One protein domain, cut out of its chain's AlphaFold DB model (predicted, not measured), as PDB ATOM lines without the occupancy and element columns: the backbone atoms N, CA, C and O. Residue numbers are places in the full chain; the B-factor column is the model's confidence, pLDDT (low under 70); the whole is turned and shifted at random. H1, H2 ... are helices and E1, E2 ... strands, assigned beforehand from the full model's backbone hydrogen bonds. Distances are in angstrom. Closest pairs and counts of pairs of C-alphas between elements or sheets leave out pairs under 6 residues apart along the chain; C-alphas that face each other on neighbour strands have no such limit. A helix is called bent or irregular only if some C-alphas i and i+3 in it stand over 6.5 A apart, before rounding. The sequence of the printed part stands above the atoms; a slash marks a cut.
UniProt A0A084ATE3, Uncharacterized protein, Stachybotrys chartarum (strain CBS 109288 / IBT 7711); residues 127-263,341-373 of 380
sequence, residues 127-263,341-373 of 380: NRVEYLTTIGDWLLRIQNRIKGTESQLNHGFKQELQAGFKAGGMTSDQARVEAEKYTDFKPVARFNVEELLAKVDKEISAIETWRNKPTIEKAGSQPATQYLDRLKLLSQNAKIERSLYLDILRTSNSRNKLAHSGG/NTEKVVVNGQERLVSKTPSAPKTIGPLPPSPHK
ATOM      1  N   ASN A 127      16.680 -10.617  30.058       75.38
ATOM      2  CA  ASN A 127      16.193 -11.800  30.768       75.38
ATOM      3  C   ASN A 127      14.732 -11.630  31.210       75.38
ATOM      4  O   ASN A 127      13.933 -12.561  31.102       75.38
ATOM      5  N   ARG A 128      14.359 -10.427  31.667       75.31
ATOM      6  CA  ARG A 128      12.990 -10.112  32.083       75.31
ATOM      7  C   ARG A 128      12.014 -10.144  30.910       75.31
ATOM      8  O   ARG A 128      10.916 -10.684  31.049       75.31
ATOM      9  N   VAL A 129      12.400  -9.590  29.761       72.19
ATOM     10  CA  VAL A 129      11.602  -9.655  28.527       72.19
ATOM     11  C   VAL A 129      11.445 -11.105  28.067       72.19
ATOM     12  O   VAL A 129      10.326 -11.529  27.771       72.19
ATOM     13  N   GLU A 130      12.524 -11.890  28.068       77.06
ATOM     14  CA  GLU A 130      12.488 -13.315  27.725       77.06
ATOM     15  C   GLU A 130      11.553 -14.100  28.660       77.06
ATOM     16  O   GLU A 130      10.707 -14.868  28.200       77.06
ATOM     17  N   TYR A 131      11.635 -13.877  29.973       80.50
ATOM     18  CA  TYR A 131      10.724 -14.488  30.940       80.50
ATOM     19  C   TYR A 131       9.256 -14.150  30.642       80.50
ATOM     20  O   TYR A 131       8.429 -15.053  30.497       80.50
ATOM     21  N   LEU A 132       8.931 -12.861  30.506       77.25
ATOM     22  CA  LEU A 132       7.553 -12.394  30.327       77.25
ATOM     23  C   LEU A 132       6.932 -12.856  29.010       77.25
ATOM     24  O   LEU A 132       5.756 -13.220  28.977       77.25
ATOM     25  N   THR A 133       7.714 -12.860  27.933       72.81
ATOM     26  CA  THR A 133       7.264 -13.370  26.632       72.81
ATOM     27  C   THR A 133       7.017 -14.874  26.676       72.81
ATOM     28  O   THR A 133       5.999 -15.334  26.163       72.81
ATOM     29  N   THR A 134       7.871 -15.635  27.363       74.81
ATOM     30  CA  THR A 134       7.736 -17.097  27.461       74.81
ATOM     31  C   THR A 134       6.553 -17.506  28.345       74.81
ATOM     32  O   THR A 134       5.790 -18.409  27.994       74.81
ATOM     33  N   ILE A 135       6.362 -16.850  29.495       78.25
ATOM     34  CA  ILE A 135       5.258 -17.179  30.411       78.25
ATOM     35  C   ILE A 135       3.912 -16.616  29.933       78.25
ATOM     36  O   ILE A 135       2.858 -17.175  30.240       78.25
ATOM     37  N   GLY A 136       3.935 -15.526  29.160       74.12
ATOM     38  CA  GLY A 136       2.756 -14.753  28.782       74.12
ATOM     39  C   GLY A 136       1.646 -15.569  28.119       74.12
ATOM     40  O   GLY A 136       0.466 -15.290  28.337       74.12
ATOM     41  N   ASP A 137       1.993 -16.585  27.335       70.56
ATOM     42  CA  ASP A 137       1.014 -17.410  26.621       70.56
ATOM     43  C   ASP A 137       0.225 -18.329  27.554       70.56
ATOM     44  O   ASP A 137      -0.981 -18.519  27.372       70.56
ATOM     45  N   TRP A 138       0.876 -18.837  28.599       77.00
ATOM     46  CA  TRP A 138       0.223 -19.620  29.644       77.00
ATOM     47  C   TRP A 138      -0.752 -18.751  30.438       77.00
ATOM     48  O   TRP A 138      -1.903 -19.140  30.652       77.00
ATOM     49  N   LEU A 139      -0.324 -17.533  30.789       81.50
ATOM     50  CA  LEU A 139      -1.156 -16.566  31.506       81.50
ATOM     51  C   LEU A 139      -2.396 -16.170  30.696       81.50
ATOM     52  O   LEU A 139      -3.510 -16.200  31.218       81.50
ATOM     53  N   LEU A 140      -2.224 -15.868  29.404       74.94
ATOM     54  CA  LEU A 140      -3.327 -15.498  28.515       74.94
ATOM     55  C   LEU A 140      -4.375 -16.615  28.410       74.94
ATOM     56  O   LEU A 140      -5.574 -16.342  28.369       74.94
ATOM     57  N   ARG A 141      -3.946 -17.880  28.391       71.94
ATOM     58  CA  ARG A 141      -4.858 -19.030  28.305       71.94
ATOM     59  C   ARG A 141      -5.656 -19.232  29.585       71.94
ATOM     60  O   ARG A 141      -6.862 -19.457  29.501       71.94
ATOM     61  N   ILE A 142      -5.019 -19.096  30.749       76.00
ATOM     62  CA  ILE A 142      -5.730 -19.118  32.035       76.00
ATOM     63  C   ILE A 142      -6.744 -17.967  32.081       76.00
ATOM     64  O   ILE A 142      -7.915 -18.189  32.391       76.00
ATOM     65  N   GLN A 143      -6.333 -16.763  31.672       80.56
ATOM     66  CA  GLN A 143      -7.210 -15.596  31.617       80.56
ATOM     67  C   GLN A 143      -8.416 -15.817  30.696       80.56
ATOM     68  O   GLN A 143      -9.543 -15.509  31.075       80.56
ATOM     69  N   ASN A 144      -8.210 -16.372  29.499       75.00
ATOM     70  CA  ASN A 144      -9.290 -16.642  28.549       75.00
ATOM     71  C   ASN A 144     -10.263 -17.717  29.055       75.00
ATOM     72  O   ASN A 144     -11.468 -17.579  28.846       75.00
ATOM     73  N   ARG A 145      -9.774 -18.741  29.768       73.12
ATOM     74  CA  ARG A 145     -10.635 -19.741  30.419       73.12
ATOM     75  C   ARG A 145     -11.537 -19.085  31.462       73.12
ATOM     76  O   ARG A 145     -12.751 -19.262  31.413       73.12
ATOM     77  N   ILE A 146     -10.962 -18.277  32.353       79.38
ATOM     78  CA  ILE A 146     -11.723 -17.592  33.405       79.38
ATOM     79  C   ILE A 146     -12.751 -16.633  32.789       79.38
ATOM     80  O   ILE A 146     -13.924 -16.673  33.170       79.38
ATOM     81  N   LYS A 147     -12.355 -15.861  31.763       80.44
ATOM     82  CA  LYS A 147     -13.264 -15.026  30.956       80.44
ATOM     83  C   LYS A 147     -14.439 -15.826  30.389       80.44
ATOM     84  O   LYS A 147     -15.577 -15.373  30.474       80.44
ATOM     85  N   GLY A 148     -14.172 -17.002  29.815       70.62
ATOM     86  CA  GLY A 148     -15.196 -17.867  29.221       70.62
ATOM     87  C   GLY A 148     -16.222 -18.376  30.237       70.62
ATOM     88  O   GLY A 148     -17.407 -18.450  29.926       70.62
ATOM     89  N   THR A 149     -15.790 -18.656  31.469       73.69
ATOM     90  CA  THR A 149     -16.669 -19.164  32.542       73.69
ATOM     91  C   THR A 149     -17.460 -18.079  33.278       73.69
ATOM     92  O   THR A 149     -18.425 -18.380  33.979       73.69
ATOM     93  N   GLU A 150     -17.105 -16.800  33.119       77.31
ATOM     94  CA  GLU A 150     -17.727 -15.710  33.881       77.31
ATOM     95  C   GLU A 150     -19.235 -15.565  33.604       77.31
ATOM     96  O   GLU A 150     -20.013 -15.215  34.495       77.31
ATOM     97  N   SER A 151     -19.675 -15.886  32.387       69.19
ATOM     98  CA  SER A 151     -21.094 -15.894  32.012       69.19
ATOM     99  C   SER A 151     -21.897 -16.977  32.740       69.19
ATOM    100  O   SER A 151     -23.055 -16.738  33.081       69.19
ATOM    101  N   GLN A 152     -21.284 -18.130  33.018       68.81
ATOM    102  CA  GLN A 152     -21.909 -19.276  33.688       68.81
ATOM    103  C   GLN A 152     -22.085 -19.018  35.193       68.81
ATOM    104  O   GLN A 152     -23.046 -19.475  35.806       68.81
ATOM    105  N   LEU A 153     -21.206 -18.203  35.778       71.62
ATOM    106  CA  LEU A 153     -21.198 -17.875  37.208       71.62
ATOM    107  C   LEU A 153     -22.060 -16.660  37.572       71.62
ATOM    108  O   LEU A 153     -22.150 -16.271  38.739       71.62
ATOM    109  N   ASN A 154     -22.728 -16.052  36.593       71.25
ATOM    110  CA  ASN A 154     -23.665 -14.958  36.841       71.25
ATOM    111  C   ASN A 154     -24.827 -15.358  37.745       71.25
ATOM    112  O   ASN A 154     -25.297 -14.530  38.522       71.25
ATOM    113  N   HIS A 155     -25.294 -16.602  37.642       71.00
ATOM    114  CA  HIS A 155     -26.410 -17.061  38.458       71.00
ATOM    115  C   HIS A 155     -26.033 -17.118  39.945       71.00
ATOM    116  O   HIS A 155     -26.759 -16.569  40.769       71.00
ATOM    117  N   GLY A 156     -24.866 -17.684  40.280       70.19
ATOM    118  CA  GLY A 156     -24.365 -17.737  41.660       70.19
ATOM    119  C   GLY A 156     -24.117 -16.347  42.251       70.19
ATOM    120  O   GLY A 156     -24.591 -16.043  43.339       70.19
ATOM    121  N   PHE A 157     -23.484 -15.449  41.490       73.31
ATOM    122  CA  PHE A 157     -23.274 -14.065  41.932       73.31
ATOM    123  C   PHE A 157     -24.588 -13.303  42.158       73.31
ATOM    124  O   PHE A 157     -24.725 -12.570  43.135       73.31
ATOM    125  N   LYS A 158     -25.594 -13.516  41.299       77.00
ATOM    126  CA  LYS A 158     -26.936 -12.952  41.496       77.00
ATOM    127  C   LYS A 158     -27.566 -13.449  42.802       77.00
ATOM    128  O   LYS A 158     -28.170 -12.651  43.513       77.00
ATOM    129  N   GLN A 159     -27.424 -14.735  43.123       77.19
ATOM    130  CA  GLN A 159     -27.932 -15.299  44.377       77.19
ATOM    131  C   GLN A 159     -27.228 -14.696  45.602       77.19
ATOM    132  O   GLN A 159     -27.899 -14.364  46.579       77.19
ATOM    133  N   GLU A 160     -25.909 -14.486  45.543       76.00
ATOM    134  CA  GLU A 160     -25.158 -13.833  46.624       76.00
ATOM    135  C   GLU A 160     -25.571 -12.375  46.829       76.00
ATOM    136  O   GLU A 160     -25.818 -11.964  47.964       76.00
ATOM    137  N   LEU A 161     -25.719 -11.603  45.746       76.75
ATOM    138  CA  LEU A 161     -26.227 -10.232  45.820       76.75
ATOM    139  C   LEU A 161     -27.635 -10.192  46.413       76.75
ATOM    140  O   LEU A 161     -27.907  -9.396  47.308       76.75
ATOM    141  N   GLN A 162     -28.521 -11.087  45.968       81.44
ATOM    142  CA  GLN A 162     -29.872 -11.189  46.509       81.44
ATOM    143  C   GLN A 162     -29.853 -11.517  48.011       81.44
ATOM    144  O   GLN A 162     -30.623 -10.931  48.772       81.44
ATOM    145  N   ALA A 163     -28.979 -12.422  48.461       79.12
ATOM    146  CA  ALA A 163     -28.819 -12.733  49.880       79.12
ATOM    147  C   ALA A 163     -28.291 -11.528  50.679       79.12
ATOM    148  O   ALA A 163     -28.803 -11.243  51.762       79.12
ATOM    149  N   GLY A 164     -27.323 -10.786  50.130       74.12
ATOM    150  CA  GLY A 164     -26.798  -9.557  50.729       74.12
ATOM    151  C   GLY A 164     -27.860  -8.466  50.872       74.12
ATOM    152  O   GLY A 164     -28.004  -7.884  51.944       74.12
ATOM    153  N   PHE A 165     -28.669  -8.243  49.835       80.31
ATOM    154  CA  PHE A 165     -29.775  -7.284  49.873       80.31
ATOM    155  C   PHE A 165     -30.851  -7.656  50.896       80.31
ATOM    156  O   PHE A 165     -31.324  -6.787  51.627       80.31
ATOM    157  N   LYS A 166     -31.193  -8.947  51.002       80.94
ATOM    158  CA  LYS A 166     -32.103  -9.446  52.045       80.94
ATOM    159  C   LYS A 166     -31.551  -9.187  53.445       80.94
ATOM    160  O   LYS A 166     -32.275  -8.700  54.306       80.94
ATOM    161  N   ALA A 167     -30.267  -9.472  53.662       76.62
ATOM    162  CA  ALA A 167     -29.607  -9.203  54.938       76.62
ATOM    163  C   ALA A 167     -29.560  -7.699  55.270       76.62
ATOM    164  O   ALA A 167     -29.609  -7.329  56.437       76.62
ATOM    165  N   GLY A 168     -29.519  -6.838  54.249       73.62
ATOM    166  CA  GLY A 168     -29.622  -5.381  54.374       73.62
ATOM    167  C   GLY A 168     -31.045  -4.840  54.575       73.62
ATOM    168  O   GLY A 168     -31.223  -3.626  54.553       73.62
ATOM    169  N   GLY A 169     -32.050  -5.706  54.752       79.25
ATOM    170  CA  GLY A 169     -33.431  -5.313  55.057       79.25
ATOM    171  C   GLY A 169     -34.378  -5.222  53.855       79.25
ATOM    172  O   GLY A 169     -35.528  -4.827  54.033       79.25
ATOM    173  N   MET A 170     -33.946  -5.593  52.642       86.88
ATOM    174  CA  MET A 170     -34.848  -5.660  51.483       86.88
ATOM    175  C   MET A 170     -35.765  -6.889  51.543       86.88
ATOM    176  O   MET A 170     -35.357  -7.970  51.979       86.88
ATOM    177  N   THR A 171     -36.989  -6.769  51.017       90.50
ATOM    178  CA  THR A 171     -37.867  -7.935  50.824       90.50
ATOM    179  C   THR A 171     -37.319  -8.871  49.742       90.50
ATOM    180  O   THR A 171     -36.464  -8.494  48.935       90.50
ATOM    181  N   SER A 172     -37.815 -10.113  49.682       86.75
ATOM    182  CA  SER A 172     -37.326 -11.096  48.703       86.75
ATOM    183  C   SER A 172     -37.471 -10.651  47.248       86.75
ATOM    184  O   SER A 172     -36.563 -10.920  46.455       86.75
ATOM    185  N   ASP A 173     -38.560  -9.955  46.916       88.69
ATOM    186  CA  ASP A 173     -38.809  -9.440  45.570       88.69
ATOM    187  C   ASP A 173     -37.953  -8.215  45.255       88.69
ATOM    188  O   ASP A 173     -37.351  -8.155  44.184       88.69
ATOM    189  N   GLN A 174     -37.810  -7.286  46.207       86.06
ATOM    190  CA  GLN A 174     -36.926  -6.125  46.056       86.06
ATOM    191  C   GLN A 174     -35.473  -6.561  45.852       86.06
ATOM    192  O   GLN A 174     -34.830  -6.138  44.895       86.06
ATOM    193  N   ALA A 175     -34.982  -7.485  46.680       84.62
ATOM    194  CA  ALA A 175     -33.636  -8.034  46.563       84.62
ATOM    195  C   ALA A 175     -33.406  -8.764  45.229       84.62
ATOM    196  O   ALA A 175     -32.308  -8.703  44.673       84.62
ATOM    197  N   ARG A 176     -34.426  -9.462  44.700       86.38
ATOM    198  CA  ARG A 176     -34.346 -10.140  43.396       86.38
ATOM    199  C   ARG A 176     -34.197  -9.132  42.258       86.38
ATOM    200  O   ARG A 176     -33.303  -9.302  41.431       86.38
ATOM    201  N   VAL A 177     -35.063  -8.116  42.232       85.19
ATOM    202  CA  VAL A 177     -35.065  -7.053  41.213       85.19
ATOM    203  C   VAL A 177     -33.766  -6.249  41.273       85.19
ATOM    204  O   VAL A 177     -33.174  -5.953  40.237       85.19
ATOM    205  N   GLU A 178     -33.270  -5.953  42.476       82.00
ATOM    206  CA  GLU A 178     -32.019  -5.218  42.653       82.00
ATOM    207  C   GLU A 178     -30.807  -6.036  42.185       82.00
ATOM    208  O   GLU A 178     -29.987  -5.537  41.418       82.00
ATOM    209  N   ALA A 179     -30.726  -7.325  42.541       81.25
ATOM    210  CA  ALA A 179     -29.662  -8.218  42.069       81.25
ATOM    211  C   ALA A 179     -29.669  -8.401  40.538       81.25
ATOM    212  O   ALA A 179     -28.617  -8.586  39.922       81.25
ATOM    213  N   GLU A 180     -30.841  -8.323  39.903       81.56
ATOM    214  CA  GLU A 180     -31.014  -8.430  38.450       81.56
ATOM    215  C   GLU A 180     -30.261  -7.334  37.676       81.56
ATOM    216  O   GLU A 180     -29.701  -7.614  36.612       81.56
ATOM    217  N   LYS A 181     -30.142  -6.128  38.250       78.00
ATOM    218  CA  LYS A 181     -29.405  -4.994  37.660       78.00
ATOM    219  C   LYS A 181     -27.910  -5.272  37.473       78.00
ATOM    220  O   LYS A 181     -27.262  -4.643  36.640       78.00
ATOM    221  N   TYR A 182     -27.366  -6.231  38.217       74.12
ATOM    222  CA  TYR A 182     -25.937  -6.545  38.248       74.12
ATOM    223  C   TYR A 182     -25.569  -7.798  37.447       74.12
ATOM    224  O   TYR A 182     -24.411  -8.212  37.429       74.12
ATOM    225  N   THR A 183     -26.525  -8.381  36.722       71.75
ATOM    226  CA  THR A 183     -26.295  -9.536  35.836       71.75
ATOM    227  C   THR A 183     -25.287  -9.249  34.720       71.75
ATOM    228  O   THR A 183     -24.642 -10.160  34.210       71.75
ATOM    229  N   ASP A 184     -25.077  -7.990  34.359       71.56
ATOM    230  CA  ASP A 184     -24.079  -7.594  33.367       71.56
ATOM    231  C   ASP A 184     -22.686  -7.317  33.956       71.56
ATOM    232  O   ASP A 184     -21.754  -7.002  33.205       71.56
ATOM    233  N   PHE A 185     -22.510  -7.459  35.276       78.12
ATOM    234  CA  PHE A 185     -21.220  -7.274  35.934       78.12
ATOM    235  C   PHE A 185     -20.270  -8.439  35.649       78.12
ATOM    236  O   PHE A 185     -20.207  -9.440  36.361       78.12
ATOM    237  N   LYS A 186     -19.523  -8.283  34.555       78.06
ATOM    238  CA  LYS A 186     -18.536  -9.244  34.052       78.06
ATOM    239  C   LYS A 186     -17.160  -8.579  33.930       78.06
ATOM    240  O   LYS A 186     -16.715  -8.315  32.809       78.06
ATOM    241  N   PRO A 187     -16.539  -8.168  35.051       79.62
ATOM    242  CA  PRO A 187     -15.316  -7.376  35.026       79.62
ATOM    243  C   PRO A 187     -14.161  -8.075  34.305       79.62
ATOM    244  O   PRO A 187     -13.392  -7.398  33.632       79.62
ATOM    245  N   VAL A 188     -14.052  -9.405  34.380       81.62
ATOM    246  CA  VAL A 188     -12.944 -10.130  33.745       81.62
ATOM    247  C   VAL A 188     -13.114 -10.208  32.228       81.62
ATOM    248  O   VAL A 188     -12.138 -10.054  31.498       81.62
ATOM    249  N   ALA A 189     -14.334 -10.401  31.731       74.62
ATOM    250  CA  ALA A 189     -14.657 -10.467  30.310       74.62
ATOM    251  C   ALA A 189     -14.719  -9.090  29.635       74.62
ATOM    252  O   ALA A 189     -14.474  -9.005  28.431       74.62
ATOM    253  N   ARG A 190     -15.062  -8.031  30.381       73.12
ATOM    254  CA  ARG A 190     -15.300  -6.690  29.824       73.12
ATOM    255  C   ARG A 190     -14.141  -5.712  29.983       73.12
ATOM    256  O   ARG A 190     -13.996  -4.858  29.116       73.12
ATOM    257  N   PHE A 191     -13.345  -5.810  31.046       75.75
ATOM    258  CA  PHE A 191     -12.164  -4.961  31.203       75.75
ATOM    259  C   PHE A 191     -10.932  -5.638  30.614       75.75
ATOM    260  O   PHE A 191     -10.770  -6.865  30.671       75.75
ATOM    261  N   ASN A 192     -10.035  -4.832  30.052       75.62
ATOM    262  CA  ASN A 192      -8.689  -5.322  29.794       75.62
ATOM    263  C   ASN A 192      -7.949  -5.545  31.137       75.62
ATOM    264  O   ASN A 192      -8.410  -5.134  32.203       75.62
ATOM    265  N   VAL A 193      -6.817  -6.253  31.103       81.19
ATOM    266  CA  VAL A 193      -6.090  -6.632  32.331       81.19
ATOM    267  C   VAL A 193      -5.639  -5.403  33.130       81.19
ATOM    268  O   VAL A 193      -5.689  -5.428  34.357       81.19
ATOM    269  N   GLU A 194      -5.228  -4.330  32.454       80.50
ATOM    270  CA  GLU A 194      -4.773  -3.096  33.098       80.50
ATOM    271  C   GLU A 194      -5.916  -2.375  33.822       80.50
ATOM    272  O   GLU A 194      -5.795  -2.041  35.000       80.50
ATOM    273  N   GLU A 195      -7.054  -2.198  33.151       80.75
ATOM    274  CA  GLU A 195      -8.261  -1.590  33.712       80.75
ATOM    275  C   GLU A 195      -8.807  -2.383  34.902       80.75
ATOM    276  O   GLU A 195      -9.239  -1.796  35.899       80.75
ATOM    277  N   LEU A 196      -8.794  -3.716  34.804       87.06
ATOM    278  CA  LEU A 196      -9.215  -4.597  35.886       87.06
ATOM    279  C   LEU A 196      -8.297  -4.446  37.102       87.06
ATOM    280  O   LEU A 196      -8.795  -4.263  38.211       87.06
ATOM    281  N   LEU A 197      -6.976  -4.474  36.901       86.88
ATOM    282  CA  LEU A 197      -6.012  -4.281  37.985       86.88
ATOM    283  C   LEU A 197      -6.164  -2.914  38.642       86.88
ATOM    284  O   LEU A 197      -6.243  -2.847  39.859       86.88
ATOM    285  N   ALA A 198      -6.323  -1.840  37.868       84.00
ATOM    286  CA  ALA A 198      -6.516  -0.503  38.426       84.00
ATOM    287  C   ALA A 198      -7.755  -0.403  39.337       84.00
ATOM    288  O   ALA A 198      -7.801   0.420  40.251       84.00
ATOM    289  N   LYS A 199      -8.785  -1.219  39.088       89.00
ATOM    290  CA  LYS A 199      -9.984  -1.306  39.934       89.00
ATOM    291  C   LYS A 199      -9.745  -2.171  41.168       89.00
ATOM    292  O   LYS A 199     -10.160  -1.788  42.254       89.00
ATOM    293  N   VAL A 200      -9.057  -3.296  41.002       91.00
ATOM    294  CA  VAL A 200      -8.709  -4.222  42.084       91.00
ATOM    295  C   VAL A 200      -7.721  -3.597  43.069       91.00
ATOM    296  O   VAL A 200      -7.953  -3.653  44.270       91.00
ATOM    297  N   ASP A 201      -6.672  -2.932  42.588       90.06
ATOM    298  CA  ASP A 201      -5.652  -2.296  43.429       90.06
ATOM    299  C   ASP A 201      -6.246  -1.159  44.277       90.06
ATOM    300  O   ASP A 201      -5.825  -0.949  45.416       90.06
ATOM    301  N   LYS A 202      -7.283  -0.468  43.778       89.19
ATOM    302  CA  LYS A 202      -8.061   0.491  44.583       89.19
ATOM    303  C   LYS A 202      -8.779  -0.187  45.748       89.19
ATOM    304  O   LYS A 202      -8.799   0.368  46.842       89.19
ATOM    305  N   GLU A 203      -9.358  -1.366  45.530       90.75
ATOM    306  CA  GLU A 203     -10.003  -2.128  46.603       90.75
ATOM    307  C   GLU A 203      -8.978  -2.677  47.601       90.75
ATOM    308  O   GLU A 203      -9.206  -2.574  48.802       90.75
ATOM    309  N   ILE A 204      -7.828  -3.180  47.128       91.12
ATOM    310  CA  ILE A 204      -6.717  -3.627  47.988       91.12
ATOM    311  C   ILE A 204      -6.230  -2.470  48.869       91.12
ATOM    312  O   ILE A 204      -6.194  -2.599  50.090       91.12
ATOM    313  N   SER A 205      -5.971  -1.303  48.276       89.75
ATOM    314  CA  SER A 205      -5.549  -0.105  49.017       89.75
ATOM    315  C   SER A 205      -6.591   0.325  50.059       89.75
ATOM    316  O   SER A 205      -6.253   0.761  51.163       89.75
ATOM    317  N   ALA A 206      -7.882   0.194  49.735       87.94
ATOM    318  CA  ALA A 206      -8.967   0.497  50.663       87.94
ATOM    319  C   ALA A 206      -9.036  -0.511  51.827       87.94
ATOM    320  O   ALA A 206      -9.288  -0.103  52.963       87.94
ATOM    321  N   ILE A 207      -8.770  -1.800  51.574       88.50
ATOM    322  CA  ILE A 207      -8.638  -2.840  52.609       88.50
ATOM    323  C   ILE A 207      -7.462  -2.528  53.532       88.50
ATOM    324  O   ILE A 207      -7.640  -2.531  54.747       88.50
ATOM    325  N   GLU A 208      -6.285  -2.226  52.984       90.19
ATOM    326  CA  GLU A 208      -5.093  -1.868  53.764       90.19
ATOM    327  C   GLU A 208      -5.353  -0.639  54.641       90.19
ATOM    328  O   GLU A 208      -5.096  -0.655  55.846       90.19
ATOM    329  N   THR A 209      -5.966   0.398  54.064       87.44
ATOM    330  CA  THR A 209      -6.364   1.606  54.799       87.44
ATOM    331  C   THR A 209      -7.317   1.266  55.943       87.44
ATOM    332  O   THR A 209      -7.131   1.737  57.062       87.44
ATOM    333  N   TRP A 210      -8.326   0.426  55.698       87.44
ATOM    334  CA  TRP A 210      -9.281   0.004  56.724       87.44
ATOM    335  C   TRP A 210      -8.643  -0.873  57.810       87.44
ATOM    336  O   TRP A 210      -8.943  -0.690  58.991       87.44
ATOM    337  N   ARG A 211      -7.729  -1.786  57.453       86.75
ATOM    338  CA  ARG A 211      -6.995  -2.639  58.406       86.75
ATOM    339  C   ARG A 211      -6.197  -1.810  59.409       86.75
ATOM    340  O   ARG A 211      -6.164  -2.179  60.585       86.75
ATOM    341  N   ASN A 212      -5.648  -0.685  58.956       86.00
ATOM    342  CA  ASN A 212      -4.843   0.236  59.756       86.00
ATOM    343  C   ASN A 212      -5.667   1.229  60.597       86.00
ATOM    344  O   ASN A 212      -5.087   1.952  61.407       86.00
ATOM    345  N   LYS A 213      -7.000   1.278  60.451       84.81
ATOM    346  CA  LYS A 213      -7.851   2.129  61.300       84.81
ATOM    347  C   LYS A 213      -7.893   1.625  62.749       84.81
ATOM    348  O   LYS A 213      -7.827   0.412  62.971       84.81
ATOM    349  N   PRO A 214      -8.092   2.506  63.743       80.50
ATOM    350  CA  PRO A 214      -8.421   2.097  65.106       80.50
ATOM    351  C   PRO A 214      -9.671   1.205  65.134       80.50
ATOM    352  O   PRO A 214     -10.624   1.445  64.396       80.50
ATOM    353  N   THR A 215      -9.712   0.190  66.006       77.25
ATOM    354  CA  THR A 215     -10.833  -0.775  66.099       77.25
ATOM    355  C   THR A 215     -12.198  -0.098  66.270       77.25
ATOM    356  O   THR A 215     -13.181  -0.550  65.688       77.25
ATOM    357  N   ILE A 216     -12.240   1.021  66.999       69.56
ATOM    358  CA  ILE A 216     -13.443   1.837  67.239       69.56
ATOM    359  C   ILE A 216     -14.019   2.397  65.922       69.56
ATOM    360  O   ILE A 216     -15.228   2.543  65.788       69.56
ATOM    361  N   GLU A 217     -13.175   2.640  64.919       70.31
ATOM    362  CA  GLU A 217     -13.553   3.216  63.623       70.31
ATOM    363  C   GLU A 217     -13.799   2.161  62.531       70.31
ATOM    364  O   GLU A 217     -14.163   2.508  61.405       70.31
ATOM    365  N   LYS A 218     -13.587   0.866  62.815       72.50
ATOM    366  CA  LYS A 218     -13.732  -0.217  61.821       72.50
ATOM    367  C   LYS A 218     -15.181  -0.632  61.578       72.50
ATOM    368  O   LYS A 218     -15.506  -1.084  60.475       72.50
ATOM    369  N   ALA A 219     -16.041  -0.509  62.589       66.69
ATOM    370  CA  ALA A 219     -17.442  -0.903  62.501       66.69
ATOM    371  C   ALA A 219     -18.186  -0.019  61.483       66.69
ATOM    372  O   ALA A 219     -18.138   1.203  61.560       66.69
ATOM    373  N   GLY A 220     -18.837  -0.631  60.488       65.44
ATOM    374  CA  GLY A 220     -19.603   0.083  59.455       65.44
ATOM    375  C   GLY A 220     -18.780   0.831  58.393       65.44
ATOM    376  O   GLY A 220     -19.357   1.288  57.413       65.44
ATOM    377  N   SER A 221     -17.450   0.919  58.524       72.62
ATOM    378  CA  SER A 221     -16.567   1.626  57.574       72.62
ATOM    379  C   SER A 221     -15.836   0.700  56.589       72.62
ATOM    380  O   SER A 221     -14.836   1.089  55.980       72.62
ATOM    381  N   GLN A 222     -16.312  -0.540  56.467       78.12
ATOM    382  CA  GLN A 222     -15.699  -1.582  55.646       78.12
ATOM    383  C   GLN A 222     -15.709  -1.184  54.162       78.12
ATOM    384  O   GLN A 222     -16.747  -0.750  53.656       78.12
ATOM    385  N   PRO A 223     -14.584  -1.342  53.446       80.94
ATOM    386  CA  PRO A 223     -14.529  -1.037  52.026       80.94
ATOM    387  C   PRO A 223     -15.395  -2.000  51.209       80.94
ATOM    388  O   PRO A 223     -15.487  -3.194  51.499       80.94
ATOM    389  N   ALA A 224     -15.991  -1.480  50.137       79.25
ATOM    390  CA  ALA A 224     -16.636  -2.297  49.120       79.25
ATOM    391  C   ALA A 224     -15.566  -3.007  48.272       79.25
ATOM    392  O   ALA A 224     -14.694  -2.351  47.707       79.25
ATOM    393  N   THR A 225     -15.644  -4.337  48.176       83.75
ATOM    394  CA  THR A 225     -14.642  -5.183  47.492       83.75
ATOM    395  C   THR A 225     -15.257  -5.993  46.352       83.75
ATOM    396  O   THR A 225     -15.031  -7.192  46.205       83.75
ATOM    397  N   GLN A 226     -16.122  -5.342  45.583       80.06
ATOM    398  CA  GLN A 226     -16.946  -5.930  44.532       80.06
ATOM    399  C   GLN A 226     -16.127  -6.612  43.413       80.06
ATOM    400  O   GLN A 226     -16.531  -7.663  42.910       80.06
ATOM    401  N   TYR A 227     -14.966  -6.062  43.035       86.25
ATOM    402  CA  TYR A 227     -14.084  -6.667  42.034       86.25
ATOM    403  C   TYR A 227     -13.351  -7.876  42.626       86.25
ATOM    404  O   TYR A 227     -13.360  -8.947  42.021       86.25
ATOM    405  N   LEU A 228     -12.783  -7.752  43.826       87.75
ATOM    406  CA  LEU A 228     -12.103  -8.836  44.542       87.75
ATOM    407  C   LEU A 228     -13.026 -10.011  44.883       87.75
ATOM    408  O   LEU A 228     -12.584 -11.163  44.859       87.75
ATOM    409  N   ASP A 229     -14.292  -9.746  45.194       81.62
ATOM    410  CA  ASP A 229     -15.292 -10.781  45.463       81.62
ATOM    411  C   ASP A 229     -15.658 -11.522  44.176       81.62
ATOM    412  O   ASP A 229     -15.704 -12.753  44.147       81.62
ATOM    413  N   ARG A 230     -15.789 -10.791  43.062       82.38
ATOM    414  CA  ARG A 230     -15.978 -11.406  41.748       82.38
ATOM    415  C   ARG A 230     -14.780 -12.261  41.342       82.38
ATOM    416  O   ARG A 230     -14.973 -13.380  40.869       82.38
ATOM    417  N   LEU A 231     -13.555 -11.786  41.571       88.69
ATOM    418  CA  LEU A 231     -12.347 -12.581  41.338       88.69
ATOM    419  C   LEU A 231     -12.295 -13.815  42.241       88.69
ATOM    420  O   LEU A 231     -11.864 -14.862  41.769       88.69
ATOM    421  N   LYS A 232     -12.765 -13.741  43.494       86.19
ATOM    422  CA  LYS A 232     -12.831 -14.896  44.406       86.19
ATOM    423  C   LYS A 232     -13.715 -16.004  43.840       86.19
ATOM    424  O   LYS A 232     -13.253 -17.136  43.741       86.19
ATOM    425  N   LEU A 233     -14.927 -15.669  43.400       80.75
ATOM    426  CA  LEU A 233     -15.856 -16.630  42.793       80.75
ATOM    427  C   LEU A 233     -15.283 -17.266  41.525       80.75
ATOM    428  O   LEU A 233     -15.335 -18.482  41.345       80.75
ATOM    429  N   LEU A 234     -14.702 -16.440  40.654       83.25
ATOM    430  CA  LEU A 234     -14.066 -16.902  39.424       83.25
ATOM    431  C   LEU A 234     -12.882 -17.832  39.713       83.25
ATOM    432  O   LEU A 234     -12.744 -18.871  39.068       83.25
ATOM    433  N   SER A 235     -12.070 -17.484  40.711       85.88
ATOM    434  CA  SER A 235     -10.907 -18.269  41.132       85.88
ATOM    435  C   SER A 235     -11.333 -19.607  41.737       85.88
ATOM    436  O   SER A 235     -10.812 -20.647  41.344       85.88
ATOM    437  N   GLN A 236     -12.350 -19.608  42.605       83.75
ATOM    438  CA  GLN A 236     -12.927 -20.822  43.190       83.75
ATOM    439  C   GLN A 236     -13.464 -21.774  42.118       83.75
ATOM    440  O   GLN A 236     -13.141 -22.960  42.139       83.75
ATOM    441  N   ASN A 237     -14.223 -21.261  41.144       80.12
ATOM    442  CA  ASN A 237     -14.723 -22.077  40.037       80.12
ATOM    443  C   ASN A 237     -13.590 -22.636  39.167       80.12
ATOM    444  O   ASN A 237     -13.637 -23.784  38.738       80.12
ATOM    445  N   ALA A 238     -12.552 -21.835  38.928       75.62
ATOM    446  CA  ALA A 238     -11.367 -22.262  38.194       75.62
ATOM    447  C   ALA A 238     -10.407 -23.132  39.030       75.62
ATOM    448  O   ALA A 238      -9.387 -23.570  38.494       75.62
ATOM    449  N   LYS A 239     -10.722 -23.386  40.310       82.62
ATOM    450  CA  LYS A 239      -9.892 -24.117  41.281       82.62
ATOM    451  C   LYS A 239      -8.480 -23.541  41.415       82.62
ATOM    452  O   LYS A 239      -7.498 -24.274  41.531       82.62
ATOM    453  N   ILE A 240      -8.386 -22.216  41.405       85.38
ATOM    454  CA  ILE A 240      -7.157 -21.467  41.659       85.38
ATOM    455  C   ILE A 240      -7.341 -20.580  42.885       85.38
ATOM    456  O   ILE A 240      -8.440 -20.111  43.178       85.38
ATOM    457  N   GLU A 241      -6.257 -20.338  43.610       88.50
ATOM    458  CA  GLU A 241      -6.259 -19.342  44.680       88.50
ATOM    459  C   GLU A 241      -6.431 -17.942  44.082       88.50
ATOM    460  O   GLU A 241      -5.856 -17.628  43.035       88.50
ATOM    461  N   ARG A 242      -7.205 -17.078  44.751       90.38
ATOM    462  CA  ARG A 242      -7.401 -15.693  44.297       90.38
ATOM    463  C   ARG A 242      -6.083 -14.916  44.293       90.38
ATOM    464  O   ARG A 242      -5.844 -14.185  43.338       90.38
ATOM    465  N   SER A 243      -5.219 -15.120  45.286       91.19
ATOM    466  CA  SER A 243      -3.862 -14.552  45.335       91.19
ATOM    467  C   SER A 243      -3.049 -14.905  44.083       91.19
ATOM    468  O   SER A 243      -2.553 -14.022  43.388       91.19
ATOM    469  N   LEU A 244      -3.028 -16.186  43.707       89.00
ATOM    470  CA  LEU A 244      -2.380 -16.641  42.479       89.00
ATOM    471  C   LEU A 244      -3.005 -16.006  41.228       89.00
ATOM    472  O   LEU A 244      -2.294 -15.665  40.283       89.00
ATOM    473  N   TYR A 245      -4.329 -15.836  41.197       91.62
ATOM    474  CA  TYR A 245      -4.982 -15.185  40.065       91.62
ATOM    475  C   TYR A 245      -4.627 -13.692  39.955       91.62
ATOM    476  O   TYR A 245      -4.419 -13.189  38.849       91.62
ATOM    477  N   LEU A 246      -4.471 -12.993  41.081       91.12
ATOM    478  CA  LEU A 246      -3.960 -11.620  41.110       91.12
ATOM    479  C   LEU A 246      -2.531 -11.542  40.558       91.12
ATOM    480  O   LEU A 246      -2.238 -10.659  39.748       91.12
ATOM    481  N   ASP A 247      -1.668 -12.500  40.901       87.12
ATOM    482  CA  ASP A 247      -0.305 -12.573  40.359       87.12
ATOM    483  C   ASP A 247      -0.292 -12.833  38.843       87.12
ATOM    484  O   ASP A 247       0.521 -12.253  38.111       87.12
ATOM    485  N   ILE A 248      -1.232 -13.641  38.338       87.12
ATOM    486  CA  ILE A 248      -1.444 -13.854  36.896       87.12
ATOM    487  C   ILE A 248      -1.824 -12.547  36.202       87.12
ATOM    488  O   ILE A 248      -1.246 -12.223  35.159       87.12
ATOM    489  N   LEU A 249      -2.771 -11.785  36.762       88.06
ATOM    490  CA  LEU A 249      -3.186 -10.495  36.206       88.06
ATOM    491  C   LEU A 249      -2.017  -9.503  36.198       88.06
ATOM    492  O   LEU A 249      -1.727  -8.915  35.155       88.06
ATOM    493  N   ARG A 250      -1.291  -9.364  37.315       87.94
ATOM    494  CA  ARG A 250      -0.122  -8.470  37.438       87.94
ATOM    495  C   ARG A 250       0.969  -8.817  36.431       87.94
ATOM    496  O   ARG A 250       1.435  -7.938  35.708       87.94
ATOM    497  N   THR A 251       1.318 -10.098  36.315       82.81
ATOM    498  CA  THR A 251       2.344 -10.560  35.367       82.81
ATOM    499  C   THR A 251       1.894 -10.376  33.916       82.81
ATOM    500  O   THR A 251       2.682  -9.955  33.069       82.81
ATOM    501  N   SER A 252       0.608 -10.602  33.627       83.56
ATOM    502  CA  SER A 252       0.021 -10.331  32.308       83.56
ATOM    503  C   SER A 252       0.067  -8.842  31.957       83.56
ATOM    504  O   SER A 252       0.370  -8.490  30.819       83.56
ATOM    505  N   ASN A 253      -0.175  -7.957  32.927       81.44
ATOM    506  CA  ASN A 253      -0.044  -6.513  32.745       81.44
ATOM    507  C   ASN A 253       1.413  -6.100  32.505       81.44
ATOM    508  O   ASN A 253       1.689  -5.319  31.599       81.44
ATOM    509  N   SER A 254       2.366  -6.665  33.260       77.50
ATOM    510  CA  SER A 254       3.798  -6.449  33.017       77.50
ATOM    511  C   SER A 254       4.214  -6.882  31.610       77.50
ATOM    512  O   SER A 254       4.955  -6.156  30.955       77.50
ATOM    513  N   ARG A 255       3.709  -8.025  31.120       75.56
ATOM    514  CA  ARG A 255       3.912  -8.453  29.727       75.56
ATOM    515  C   ARG A 255       3.314  -7.439  28.755       75.56
ATOM    516  O   ARG A 255       4.036  -6.997  27.876       75.56
ATOM    517  N   ASN A 256       2.052  -7.036  28.923       72.19
ATOM    518  CA  ASN A 256       1.399  -6.079  28.020       72.19
ATOM    519  C   ASN A 256       2.158  -4.747  27.922       72.19
ATOM    520  O   ASN A 256       2.263  -4.201  26.832       72.19
ATOM    521  N   LYS A 257       2.725  -4.257  29.034       68.69
ATOM    522  CA  LYS A 257       3.536  -3.029  29.062       68.69
ATOM    523  C   LYS A 257       4.895  -3.167  28.367       68.69
ATOM    524  O   LYS A 257       5.428  -2.169  27.900       68.69
ATOM    525  N   LEU A 258       5.468  -4.374  28.321       61.25
ATOM    526  CA  LEU A 258       6.815  -4.627  27.785       61.25
ATOM    527  C   LEU A 258       6.820  -5.222  26.370       61.25
ATOM    528  O   LEU A 258       7.762  -5.000  25.617       61.25
ATOM    529  N   ALA A 259       5.790  -5.979  26.000       55.09
ATOM    530  CA  ALA A 259       5.678  -6.657  24.719       55.09
ATOM    531  C   ALA A 259       4.198  -6.804  24.324       55.09
ATOM    532  O   ALA A 259       3.495  -7.706  24.786       55.09
ATOM    533  N   HIS A 260       3.729  -5.952  23.409       45.72
ATOM    534  CA  HIS A 260       2.487  -6.187  22.668       45.72
ATOM    535  C   HIS A 260       2.720  -7.256  21.590       45.72
ATOM    536  O   HIS A 260       2.752  -6.966  20.399       45.72
ATOM    537  N   SER A 261       2.916  -8.507  21.997       39.50
ATOM    538  CA  SER A 261       2.996  -9.639  21.072       39.50
ATOM    539  C   SER A 261       1.928 -10.659  21.435       39.50
ATOM    540  O   SER A 261       1.946 -11.239  22.518       39.50
ATOM    541  N   GLY A 262       0.954 -10.833  20.536       38.66
ATOM    542  CA  GLY A 262      -0.069 -11.873  20.628       38.66
ATOM    543  C   GLY A 262       0.577 -13.258  20.687       38.66
ATOM    544  O   GLY A 262       1.563 -13.515  20.001       38.66
ATOM    545  N   GLY A 263       0.050 -14.112  21.562       38.09
ATOM    546  CA  GLY A 263       0.629 -15.421  21.858       38.09
ATOM    547  C   GLY A 263       0.539 -16.446  20.730       38.09
ATOM    548  O   GLY A 263      -0.180 -16.255  19.749       38.09
ATOM    549  N   ASN A 341     -14.143 -18.660  22.707       40.03
ATOM    550  CA  ASN A 341     -15.365 -17.874  22.480       40.03
ATOM    551  C   ASN A 341     -15.659 -17.818  20.970       40.03
ATOM    552  O   ASN A 341     -15.679 -16.748  20.368       40.03
ATOM    553  N   THR A 342     -15.787 -18.975  20.333       39.59
ATOM    554  CA  THR A 342     -15.966 -19.132  18.901       39.59
ATOM    555  C   THR A 342     -17.391 -19.553  18.629       39.59
ATOM    556  O   THR A 342     -17.828 -20.608  19.079       39.59
ATOM    557  N   GLU A 343     -18.115 -18.725  17.893       40.59
ATOM    558  CA  GLU A 343     -19.415 -19.085  17.345       40.59
ATOM    559  C   GLU A 343     -19.194 -19.784  16.002       40.59
ATOM    560  O   GLU A 343     -18.306 -19.397  15.236       40.59
ATOM    561  N   LYS A 344     -19.977 -20.829  15.722       46.62
ATOM    562  CA  LYS A 344     -20.055 -21.385  14.374       46.62
ATOM    563  C   LYS A 344     -20.809 -20.386  13.506       46.62
ATOM    564  O   LYS A 344     -22.007 -20.197  13.682       46.62
ATOM    565  N   VAL A 345     -20.107 -19.758  12.577       45.31
ATOM    566  CA  VAL A 345     -20.690 -18.855  11.591       45.31
ATOM    567  C   VAL A 345     -20.509 -19.488  10.220       45.31
ATOM    568  O   VAL A 345     -19.409 -19.907   9.863       45.31
ATOM    569  N   VAL A 346     -21.585 -19.569   9.443       46.81
ATOM    570  CA  VAL A 346     -21.497 -20.001   8.047       46.81
ATOM    571  C   VAL A 346     -21.091 -18.793   7.214       46.81
ATOM    572  O   VAL A 346     -21.860 -17.846   7.066       46.81
ATOM    573  N   VAL A 347     -19.875 -18.821   6.677       47.38
ATOM    574  CA  VAL A 347     -19.375 -17.799   5.749       47.38
ATOM    575  C   VAL A 347     -19.188 -18.475   4.399       47.38
ATOM    576  O   VAL A 347     -18.405 -19.416   4.283       47.38
ATOM    577  N   ASN A 348     -19.925 -18.022   3.382       58.44
ATOM    578  CA  ASN A 348     -19.911 -18.590   2.026       58.44
ATOM    579  C   ASN A 348     -20.169 -20.111   1.985       58.44
ATOM    580  O   ASN A 348     -19.472 -20.848   1.295       58.44
ATOM    581  N   GLY A 349     -21.142 -20.599   2.762       53.66
ATOM    582  CA  GLY A 349     -21.507 -22.023   2.788       53.66
ATOM    583  C   GLY A 349     -20.524 -22.936   3.534       53.66
ATOM    584  O   GLY A 349     -20.750 -24.139   3.592       53.66
ATOM    585  N   GLN A 350     -19.462 -22.389   4.136       39.31
ATOM    586  CA  GLN A 350     -18.533 -23.135   4.983       39.31
ATOM    587  C   GLN A 350     -18.691 -22.729   6.450       39.31
ATOM    588  O   GLN A 350     -18.668 -21.541   6.780       39.31
ATOM    589  N   GLU A 351     -18.819 -23.716   7.340       47.94
ATOM    590  CA  GLU A 351     -18.769 -23.485   8.785       47.94
ATOM    591  C   GLU A 351     -17.375 -22.980   9.182       47.94
ATOM    592  O   GLU A 351     -16.364 -23.643   8.947       47.94
ATOM    593  N   ARG A 352     -17.313 -21.802   9.807       46.09
ATOM    594  CA  ARG A 352     -16.097 -21.229  10.390       46.09
ATOM    595  C   ARG A 352     -16.330 -20.886  11.853       46.09
ATOM    596  O   ARG A 352     -17.403 -20.433  12.234       46.09
ATOM    597  N   LEU A 353     -15.307 -21.081  12.675       41.97
ATOM    598  CA  LEU A 353     -15.304 -20.663  14.074       41.97
ATOM    599  C   LEU A 353     -14.814 -19.211  14.153       41.97
ATOM    600  O   LEU A 353     -13.674 -18.934  13.783       41.97
ATOM    601  N   VAL A 354     -15.659 -18.281  14.610       40.34
ATOM    602  CA  VAL A 354     -15.334 -16.841  14.682       40.34
ATOM    603  C   VAL A 354     -15.340 -16.365  16.132       40.34
ATOM    604  O   VAL A 354     -16.297 -16.618  16.860       40.34
ATOM    605  N   SER A 355     -14.283 -15.668  16.562       38.62
ATOM    606  CA  SER A 355     -14.169 -15.124  17.921       38.62
ATOM    607  C   SER A 355     -15.196 -14.013  18.179       38.62
ATOM    608  O   SER A 355     -15.198 -13.016  17.457       38.62
ATOM    609  N   LYS A 356     -16.016 -14.125  19.233       40.88
ATOM    610  CA  LYS A 356     -16.898 -13.029  19.676       40.88
ATOM    611  C   LYS A 356     -16.076 -11.862  20.226       40.88
ATOM    612  O   LYS A 356     -15.440 -11.992  21.273       40.88
ATOM    613  N   THR A 357     -16.148 -10.706  19.570       37.31
ATOM    614  CA  THR A 357     -15.701  -9.428  20.143       37.31
ATOM    615  C   THR A 357     -16.667  -9.042  21.270       37.31
ATOM    616  O   THR A 357     -17.870  -8.930  21.012       37.31
ATOM    617  N   PRO A 358     -16.211  -8.861  22.524       43.78
ATOM    618  CA  PRO A 358     -17.087  -8.421  23.605       43.78
ATOM    619  C   PRO A 358     -17.679  -7.048  23.278       43.78
ATOM    620  O   PRO A 358     -16.960  -6.141  22.860       43.78
ATOM    621  N   SER A 359     -18.984  -6.877  23.486       38.84
ATOM    622  CA  SER A 359     -19.613  -5.555  23.445       38.84
ATOM    623  C   SER A 359     -18.989  -4.646  24.509       38.84
ATOM    624  O   SER A 359     -18.644  -5.124  25.595       38.84
ATOM    625  N   ALA A 360     -18.875  -3.347  24.213       39.16
ATOM    626  CA  ALA A 360     -18.343  -2.361  25.150       39.16
ATOM    627  C   ALA A 360     -19.039  -2.466  26.525       39.16
ATOM    628  O   ALA A 360     -20.259  -2.679  26.578       39.16
ATOM    629  N   PRO A 361     -18.296  -2.343  27.641       40.53
ATOM    630  CA  PRO A 361     -18.894  -2.409  28.962       40.53
ATOM    631  C   PRO A 361     -19.960  -1.327  29.111       40.53
ATOM    632  O   PRO A 361     -19.660  -0.139  29.036       40.53
ATOM    633  N   LYS A 362     -21.209  -1.728  29.369       45.53
ATOM    634  CA  LYS A 362     -22.204  -0.787  29.895       45.53
ATOM    635  C   LYS A 362     -21.721  -0.295  31.255       45.53
ATOM    636  O   LYS A 362     -21.269  -1.103  32.069       45.53
ATOM    637  N   THR A 363     -21.824   1.007  31.498       42.75
ATOM    638  CA  THR A 363     -21.574   1.618  32.802       42.75
ATOM    639  C   THR A 363     -22.594   1.054  33.782       42.75
ATOM    640  O   THR A 363     -23.779   1.375  33.723       42.75
ATOM    641  N   ILE A 364     -22.154   0.140  34.639       52.00
ATOM    642  CA  ILE A 364     -22.980  -0.369  35.730       52.00
ATOM    643  C   ILE A 364     -22.887   0.679  36.840       52.00
ATOM    644  O   ILE A 364     -21.801   1.210  37.090       52.00
ATOM    645  N   GLY A 365     -24.021   1.018  37.459       51.31
ATOM    646  CA  GLY A 365     -24.044   1.884  38.639       51.31
ATOM    647  C   GLY A 365     -23.169   1.328  39.776       51.31
ATOM    648  O   GLY A 365     -22.662   0.209  39.668       51.31
ATOM    649  N   PRO A 366     -22.968   2.086  40.868       55.22
ATOM    650  CA  PRO A 366     -22.197   1.601  42.012       55.22
ATOM    651  C   PRO A 366     -22.736   0.230  42.456       55.22
ATOM    652  O   PRO A 366     -23.949   0.069  42.638       55.22
ATOM    653  N   LEU A 367     -21.858  -0.780  42.543       60.34
ATOM    654  CA  LEU A 367     -22.280  -2.083  43.055       60.34
ATOM    655  C   LEU A 367     -22.456  -1.950  44.568       60.34
ATOM    656  O   LEU A 367     -21.771  -1.143  45.208       60.34
ATOM    657  N   PRO A 368     -23.388  -2.711  45.152       57.53
ATOM    658  CA  PRO A 368     -23.568  -2.697  46.589       57.53
ATOM    659  C   PRO A 368     -22.286  -3.157  47.295       57.53
ATOM    660  O   PRO A 368     -21.595  -4.062  46.809       57.53
ATOM    661  N   PRO A 369     -21.966  -2.572  48.461       60.75
ATOM    662  CA  PRO A 369     -20.872  -3.057  49.281       60.75
ATOM    663  C   PRO A 369     -21.162  -4.495  49.708       60.75
ATOM    664  O   PRO A 369     -22.227  -4.814  50.236       60.75
ATOM    665  N   SER A 370     -20.196  -5.375  49.480       63.72
ATOM    666  CA  SER A 370     -20.255  -6.742  49.974       63.72
ATOM    667  C   SER A 370     -19.813  -6.765  51.440       63.72
ATOM    668  O   SER A 370     -18.679  -6.361  51.723       63.72
ATOM    669  N   PRO A 371     -20.662  -7.226  52.377       65.69
ATOM    670  CA  PRO A 371     -20.370  -7.164  53.805       65.69
ATOM    671  C   PRO A 371     -19.101  -7.949  54.162       65.69
ATOM    672  O   PRO A 371     -18.789  -8.982  53.555       65.69
ATOM    673  N   HIS A 372     -18.349  -7.459  55.146       70.62
ATOM    674  CA  HIS A 372     -17.196  -8.181  55.678       70.62
ATOM    675  C   HIS A 372     -17.641  -9.416  56.465       70.62
ATOM    676  O   HIS A 372     -18.616  -9.384  57.218       70.62
ATOM    677  N   LYS A 373     -16.859 -10.486  56.335       74.56
ATOM    678  CA  LYS A 373     -16.892 -11.668  57.197       74.56
ATOM    679  C   LYS A 373     -15.453 -11.992  57.587       74.56
ATOM    680  O   LYS A 373     -14.542 -11.709  56.808       74.56
TER     681      LYS A 373
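Overview. This is residues 127 to 263 and 341 to 373 of the 380 residues of an uncharacterized protein of Stachybotrys chartarum (strain CBS 109288 / IBT 7711) (UniProt A0A084ATE3). What is the overall shape? It is a loose group of crossed helices, in which the bent H1, H5 and H7 each touch H8, while the helical hairpin of H2 and H3 makes one arm and the far part of H5 with the short H6 another. A small strand hairpin, E1 and E2, makes a third arm. What is it built of? The printed part has 170 residues with eight named helices and then two named strands, which form one antiparallel sheet, and its class is mostly helix. It is only just loose, close to compact, with a radius of gyration of the C-alphas of 18.8 A and spans of 60 by 46 by 28 A.

Arrangement. How does the bent first helix stand to H8? H1, residues 127 to 149, was assigned as one helix by its hydrogen bonds but is bent, with C-alphas 134 and 137 6.8 A apart; its arms H1a, residues 127 to 134, and H1b, residues 137 to 149, stand at a steep tilt of 43 degrees. H8, residues 242 to 258, touches H1a with residues 251 to 258 alone, the closest C-alphas being those of Leu 132 and Arg 255, 5.4 A apart. It touches H1b with residues 248 to 252 alone, at a steep tilt of 55 degrees, opposite ways, closest at the C-alphas of Leu 139 and Ile 248, 6.0 A apart. What do the next helices touch? H2, residues 154 to 167, and H3, residues 172 to 180, touch as a helical hairpin at a steep tilt of 43 degrees, opposite ways, the closest C-alphas being those of Gln 162 and Ala 175, 4.9 A apart. H4, residues 187 to 190, touches H1b, whose residues 146 to 148 alone take part, closest at the C-alphas of Lys 147 and Ala 189, 4.8 A apart. H5, residues 193 to 211, touches H8 with residues 193 to 197 alone, at a steep tilt of 48 degrees, opposite ways, closest at the C-alphas of Glu 194 and Asn 253, 5.8 A apart. Where are H6, H7 and the strands? H6, residues 215 to 218, is close but not clearly touching H5, and H7, residues 226 to 237, touches H8 with residues 231 to 236 alone, closest at the C-alphas of Ser 235 and Arg 242, 5.4 A apart. E1, residues 342 to 347, and E2, residues 350 to 355, form an antiparallel hairpin, with N 345 and O 352 within hydrogen-bond range at 2.8 A. Are the helix backbones complete? Every O i to N i+4 pair is within hydrogen-bond range in H1a, H1b, H2, H3, H7 and H8, and 14 of 15 are in H5, while H4 and H6 are too short for such a pair.

Along the chain. Where does the printed part begin? C-alpha 127, in H1a, is at (16.193, -11.800, 30.768). How long are the longer elements? From first to last C-alpha H1b measures 18.7 A, H2 19.9 A, H5 26.4 A, H7 16.9 A, H8 24.4 A and E2 15.8 A. Where does E2 end? C-alpha 355 is at (-14.169, -15.124, 17.921), and residues 356 to 373 hold no named element.

Size, cuts and confidence. How far does it reach, and is it cut? The two C-alphas farthest apart, those of Ile 216 and Gly 349, are 69.2 A apart. Residues 264 to 340 are not printed, and C-alphas 263 and 341 are 16.2 A apart across the cut. Which links are long, and where is confidence low? Of the links that are printed whole, none is long. The mean pLDDT of the printed part is 73.0, and 43 residues are under 70, among them residues 257 to 263 and 341 to 371.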